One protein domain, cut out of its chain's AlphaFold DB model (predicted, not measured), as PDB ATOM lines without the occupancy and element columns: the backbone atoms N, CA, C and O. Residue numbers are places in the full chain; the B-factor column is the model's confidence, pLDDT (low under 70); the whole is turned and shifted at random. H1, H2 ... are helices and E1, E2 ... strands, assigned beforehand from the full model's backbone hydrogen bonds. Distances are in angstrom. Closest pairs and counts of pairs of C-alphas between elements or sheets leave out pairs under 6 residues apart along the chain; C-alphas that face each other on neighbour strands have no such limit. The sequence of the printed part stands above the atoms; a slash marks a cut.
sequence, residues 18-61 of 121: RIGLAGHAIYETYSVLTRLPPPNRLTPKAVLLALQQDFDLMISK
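Overview. This is residues 18 to 61 of the 121 residues of the protein "VapC toxin family PIN domain ribonuclease" of Acidimicrobiales bacterium (UniProt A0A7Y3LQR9). A small sheet of two parallel strands, E1 beside E2, lies across the open end of a V made by helices H1 and H2, with the link of residues 36 to 43 at the far end. The 44 printed residues, mixed in class, run E1, H1, H2, E2: a strand-helix-strand unit, two parallel neighbour strands with helices between, its crossover right-handed. The whole is compact, radius of gyration of the C-alphas 10.6 A, yet elongated, spanning 32 by 18 by 14 A.

Along the chain. Find E1, residues 20 to 22, 6.5 A, from C-alpha 20 at (37.785, -9.046, -13.787); E2 is residues 57 to 59, 5.9 A, ending with C-alpha 59 at (35.907, -6.518, -7.453). H1 spans residues 24 to 35, 16.8 A, and H2 residues 44 to 54, 15.5 A.

Arrangement. Look at N 21 and O 57, 2.9 A apart, within hydrogen-bond range; E1 and E2 stand at 10 degrees. E1 and H2 are near each other, with 5 pairs of C-alphas within 10 A. H1 touches H2 with residues 30 to 34 alone, closest at the C-alphas of Thr 34 and Pro 44, 6.2 A, a steep tilt of 50 degrees, opposite ways. In H1 and H2 every O i to N i+4 pair is within hydrogen-bond range.

Size, cuts and confidence. The C-alphas farthest apart, Pro 39 and Lys 61, are 33.5 A apart. The printed part has no cut and no long link; pLDDT is under 70 at residues 18 to 19.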
ATOM      1  N   ARG A  18      44.794 -10.763 -17.118       60.84
ATOM      2  CA  ARG A  18      43.789 -11.183 -16.132       60.84
ATOM      3  C   ARG A  18      42.602 -10.233 -16.182       60.84
ATOM      4  O   ARG A  18      42.780  -9.026 -16.006       60.84
ATOM      5  N   ILE A  19      41.411 -10.764 -16.430       67.50
ATOM      6  CA  ILE A  19      40.187  -9.972 -16.576       67.50
ATOM      7  C   ILE A  19      39.310 -10.142 -15.345       67.50
ATOM      8  O   ILE A  19      39.264 -11.207 -14.728       67.50
ATOM      9  N   GLY A  20      38.638  -9.063 -14.960       73.44
ATOM     10  CA  GLY A  20      37.785  -9.046 -13.787       73.44
ATOM     11  C   GLY A  20      36.472  -8.326 -14.034       73.44
ATOM     12  O   GLY A  20      36.375  -7.475 -14.916       73.44
ATOM     13  N   LEU A  21      35.463  -8.658 -13.231       80.38
ATOM     14  CA  LEU A  21      34.172  -7.979 -13.238       80.38
ATOM     15  C   LEU A  21      34.116  -6.935 -12.127       80.38
ATOM     16  O   LEU A  21      34.445  -7.208 -10.971       80.38
ATOM     17  N   ALA A  22      33.662  -5.739 -12.492       81.88
ATOM     18  CA  ALA A  22      33.597  -4.587 -11.610       81.88
ATOM     19  C   ALA A  22      32.163  -4.315 -11.131       81.88
ATOM     20  O   ALA A  22      31.256  -4.028 -11.916       81.88
ATOM     21  N   GLY A  23      31.972  -4.341  -9.814       81.38
ATOM     22  CA  GLY A  23      30.776  -3.864  -9.132       81.38
ATOM     23  C   GLY A  23      29.499  -4.506  -9.656       81.38
ATOM     24  O   GLY A  23      29.320  -5.721  -9.605       81.38
ATOM     25  N   HIS A  24      28.580  -3.675 -10.146       83.62
ATOM     26  CA  HIS A  24      27.256  -4.150 -10.527       83.62
ATOM     27  C   HIS A  24      27.250  -5.041 -11.788       83.62
ATOM     28  O   HIS A  24      26.322  -5.837 -11.945       83.62
ATOM     29  N   ALA A  25      28.303  -4.995 -12.617       86.00
ATOM     30  CA  ALA A  25      28.437  -5.837 -13.809       86.00
ATOM     31  C   ALA A  25      28.476  -7.340 -13.469       86.00
ATOM     32  O   ALA A  25      28.053  -8.172 -14.273       86.00
ATOM     33  N   ILE A  26      28.911  -7.699 -12.253       86.62
ATOM     34  CA  ILE A  26      28.861  -9.076 -11.736       86.62
ATOM     35  C   ILE A  26      27.406  -9.562 -11.687       86.62
ATOM     36  O   ILE A  26      27.063 -10.622 -12.216       86.62
ATOM     37  N   TYR A  27      26.532  -8.761 -11.074       88.62
ATOM     38  CA  TYR A  27      25.121  -9.101 -10.897       88.62
ATOM     39  C   TYR A  27      24.341  -9.023 -12.209       88.62
ATOM     40  O   TYR A  27      23.428  -9.822 -12.427       88.62
ATOM     41  N   GLU A  28      24.705  -8.096 -13.094       88.38
ATOM     42  CA  GLU A  28      24.116  -8.014 -14.427       88.38
ATOM     43  C   GLU A  28      24.451  -9.254 -15.258       88.38
ATOM     44  O   GLU A  28      23.532  -9.913 -15.748       88.38
ATOM     45  N   THR A  29      25.728  -9.641 -15.317       88.81
ATOM     46  CA  THR A  29      26.173 -10.862 -16.009       88.81
ATOM     47  C   THR A  29      25.440 -12.085 -15.464       88.81
ATOM     48  O   THR A  29      24.869 -12.870 -16.224       88.81
ATOM     49  N   TYR A  30      25.353 -12.203 -14.136       92.25
ATOM     50  CA  TYR A  30      24.613 -13.283 -13.494       92.25
ATOM     51  C   TYR A  30      23.131 -13.306 -13.906       92.25
ATOM     52  O   TYR A  30      22.570 -14.346 -14.271       92.25
ATOM     53  N   SER A  31      22.483 -12.142 -13.867       93.12
ATOM     54  CA  SER A  31      21.076 -11.975 -14.227       93.12
ATOM     55  C   SER A  31      20.811 -12.291 -15.699       93.12
ATOM     56  O   SER A  31      19.788 -12.898 -16.015       93.12
ATOM     57  N   VAL A  32      21.708 -11.900 -16.607       93.88
ATOM     58  CA  VAL A  32      21.578 -12.185 -18.039       93.88
ATOM     59  C   VAL A  32      21.690 -13.682 -18.286       93.88
ATOM     60  O   VAL A  32      20.750 -14.273 -18.820       93.88
ATOM     61  N   LEU A  33      22.775 -14.316 -17.832       93.94
ATOM     62  CA  LEU A  33      23.050 -15.732 -18.104       93.94
ATOM     63  C   LEU A  33      21.963 -16.669 -17.550       93.94
ATOM     64  O   LEU A  33      21.647 -17.689 -18.165       93.94
ATOM     65  N   THR A  34      21.327 -16.299 -16.434       95.94
ATOM     66  CA  THR A  34      20.211 -17.065 -15.848       95.94
ATOM     67  C   THR A  34      18.857 -16.843 -16.538       95.94
ATOM     68  O   THR A  34      17.925 -17.621 -16.319       95.94
ATOM     69  N   ARG A  35      18.720 -15.818 -17.393       96.12
ATOM     70  CA  ARG A  35      17.458 -15.458 -18.071       96.12
ATOM     71  C   ARG A  35      17.486 -15.601 -19.589       96.12
ATOM     72  O   ARG A  35      16.445 -15.387 -20.213       96.12
ATOM     73  N   LEU A  36      18.618 -15.984 -20.182       92.75
ATOM     74  CA  LEU A  36      18.711 -16.243 -21.620       92.75
ATOM     75  C   LEU A  36      17.627 -17.237 -22.092       92.75
ATOM     76  O   LEU A  36      17.130 -18.062 -21.309       92.75
ATOM     77  N   PRO A  37      17.205 -17.166 -23.365       92.44
ATOM     78  CA  PRO A  37      16.346 -18.189 -23.942       92.44
ATOM     79  C   PRO A  37      17.100 -19.531 -24.034       92.44
ATOM     80  O   PRO A  37      18.318 -19.541 -24.234       92.44
ATOM     81  N   PRO A  38      16.409 -20.679 -23.898       89.06
ATOM     82  CA  PRO A  38      17.001 -21.978 -24.209       89.06
ATOM     83  C   PRO A  38      17.570 -22.009 -25.643       89.06
ATOM     84  O   PRO A  38      16.980 -21.388 -26.528       89.06
ATOM     85  N   PRO A  39      18.684 -22.723 -25.896       90.75
ATOM     86  CA  PRO A  39      19.430 -23.564 -24.955       90.75
ATOM     87  C   PRO A  39      20.483 -22.807 -24.124       90.75
ATOM     88  O   PRO A  39      21.104 -23.403 -23.254       90.75
ATOM     89  N   ASN A  40      20.669 -21.504 -24.346       91.12
ATOM     90  CA  ASN A  40      21.775 -20.729 -23.765       91.12
ATOM     91  C   ASN A  40      21.561 -20.335 -22.293       91.12
ATOM     92  O   ASN A  40      22.428 -19.716 -21.682       91.12
ATOM     93  N   ARG A  41      20.402 -20.661 -21.710       95.31
ATOM     94  CA  ARG A  41      20.118 -20.402 -20.298       95.31
ATOM     95  C   ARG A  41      20.993 -21.271 -19.406       95.31
ATOM     96  O   ARG A  41      20.882 -22.495 -19.433       95.31
ATOM     97  N   LEU A  42      21.765 -20.636 -18.535       94.88
ATOM     98  CA  LEU A  42      22.534 -21.332 -17.513       94.88
ATOM     99  C   LEU A  42      21.750 -21.427 -16.203       94.88
ATOM    100  O   LEU A  42      20.948 -20.560 -15.852       94.88
ATOM    101  N   THR A  43      21.996 -22.497 -15.450       96.31
ATOM    102  CA  THR A  43      21.500 -22.590 -14.073       96.31
ATOM    103  C   THR A  43      22.277 -21.623 -13.173       96.31
ATOM    104  O   THR A  43      23.457 -21.385 -13.434       96.31
ATOM    105  N   PRO A  44      21.686 -21.125 -12.071       95.88
ATOM    106  CA  PRO A  44      22.392 -20.347 -11.047       95.88
ATOM    107  C   PRO A  44      23.782 -20.889 -10.679       95.88
ATOM    108  O   PRO A  44      24.764 -20.152 -10.649       95.88
ATOM    109  N   LYS A  45      23.884 -22.208 -10.462       96.06
ATOM    110  CA  LYS A  45      25.145 -22.875 -10.119       96.06
ATOM    111  C   LYS A  45      26.150 -22.851 -11.273       96.06
ATOM    112  O   LYS A  45      27.326 -22.606 -11.033       96.06
ATOM    113  N   ALA A  46      25.700 -23.101 -12.503       94.75
ATOM    114  CA  ALA A  46      26.567 -23.057 -13.678       94.75
ATOM    115  C   ALA A  46      27.108 -21.643 -13.932       94.75
ATOM    116  O   ALA A  46      28.275 -21.496 -14.271       94.75
ATOM    117  N   VAL A  47      26.293 -20.610 -13.698       93.38
ATOM    118  CA  VAL A  47      26.736 -19.213 -13.788       93.38
ATOM    119  C   VAL A  47      27.815 -18.903 -12.757       93.38
ATOM    120  O   VAL A  47      28.832 -18.331 -13.125       93.38
ATOM    121  N   LEU A  48      27.644 -19.301 -11.490       91.81
ATOM    122  CA  LEU A  48      28.687 -19.092 -10.475       91.81
ATOM    123  C   LEU A  48      30.010 -19.758 -10.867       91.81
ATOM    124  O   LEU A  48      31.058 -19.136 -10.726       91.81
ATOM    125  N   LEU A  49      29.955 -20.988 -11.384       91.31
ATOM    126  CA  LEU A  49      31.147 -21.700 -11.846       91.31
ATOM    127  C   LEU A  49      31.817 -20.984 -13.024       91.31
ATOM    128  O   LEU A  49      33.026 -20.796 -12.989       91.31
ATOM    129  N   ALA A  50      31.040 -20.537 -14.015       89.50
ATOM    130  CA  ALA A  50      31.565 -19.775 -15.147       89.50
ATOM    131  C   ALA A  50      32.221 -18.465 -14.686       89.50
ATOM    132  O   ALA A  50      33.357 -18.185 -15.042       89.50
ATOM    133  N   LEU A  51      31.564 -17.705 -13.802       87.38
ATOM    134  CA  LEU A  51      32.119 -16.456 -13.271       87.38
ATOM    135  C   LEU A  51      33.443 -16.665 -12.522       87.38
ATOM    136  O   LEU A  51      34.341 -15.842 -12.640       87.38
ATOM    137  N   GLN A  52      33.565 -17.751 -11.756       86.81
ATOM    138  CA  GLN A  52      34.797 -18.087 -11.032       86.81
ATOM    139  C   GLN A  52      35.911 -18.614 -11.944       86.81
ATOM    140  O   GLN A  52      37.079 -18.525 -11.576       86.81
ATOM    141  N   GLN A  53      35.552 -19.206 -13.084       85.62
ATOM    142  CA  GLN A  53      36.497 -19.769 -14.043       85.62
ATOM    143  C   GLN A  53      37.016 -18.714 -15.026       85.62
ATOM    144  O   GLN A  53      38.199 -18.725 -15.357       85.62
ATOM    145  N   ASP A  54      36.137 -17.824 -15.488       81.81
ATOM    146  CA  ASP A  54      36.423 -16.889 -16.579       81.81
ATOM    147  C   ASP A  54      36.964 -15.538 -16.079       81.81
ATOM    148  O   ASP A  54      37.558 -14.788 -16.855       81.81
ATOM    149  N   PHE A  55      36.781 -15.216 -14.791       80.00
ATOM    150  CA  PHE A  55      37.241 -13.961 -14.195       80.00
ATOM    151  C   PHE A  55      38.111 -14.205 -12.962       80.00
ATOM    152  O   PHE A  55      37.647 -14.691 -11.931       80.00
ATOM    153  N   ASP A  56      39.364 -13.758 -13.037       73.12
ATOM    154  CA  ASP A  56      40.332 -13.867 -11.939       73.12
ATOM    155  C   ASP A  56      39.975 -12.965 -10.751       73.12
ATOM    156  O   ASP A  56      40.402 -13.201  -9.617       73.12
ATOM    157  N   LEU A  57      39.232 -11.886 -11.013       75.00
ATOM    158  CA  LEU A  57      38.905 -10.862 -10.031       75.00
ATOM    159  C   LEU A  57      37.439 -10.442 -10.156       75.00
ATOM    160  O   LEU A  57      36.999  -9.928 -11.177       75.00
ATOM    161  N   MET A  58      36.678 -10.593  -9.078       79.38
ATOM    162  CA  MET A  58      35.352  -9.990  -8.931       79.38
ATOM    163  C   MET A  58      35.469  -8.897  -7.877       79.38
ATOM    164  O   MET A  58      35.545  -9.185  -6.682       79.38
ATOM    165  N   ILE A  59      35.562  -7.645  -8.320       78.81
ATOM    166  CA  ILE A  59      35.907  -6.518  -7.453       78.81
ATOM    167  C   ILE A  59      34.674  -5.647  -7.265       78.81
ATOM    168  O   ILE A  59      34.114  -5.121  -8.222       78.81
ATOM    169  N   SER A  60      34.271  -5.459  -6.016       80.44
ATOM    170  CA  SER A  60      33.239  -4.492  -5.647       80.44
ATOM    171  C   SER A  60      33.866  -3.156  -5.272       80.44
ATOM    172  O   SER A  60      35.033  -3.089  -4.893       80.44
ATOM    173  N   LYS A  61      33.079  -2.081  -5.345       78.56
ATOM    174  CA  LYS A  61      33.503  -0.763  -4.861       78.56
ATOM    175  C   LYS A  61      33.932  -0.863  -3.389       78.56
ATOM    176  O   LYS A  61      33.316  -1.617  -2.628       78.56
TER     177      LYS A  61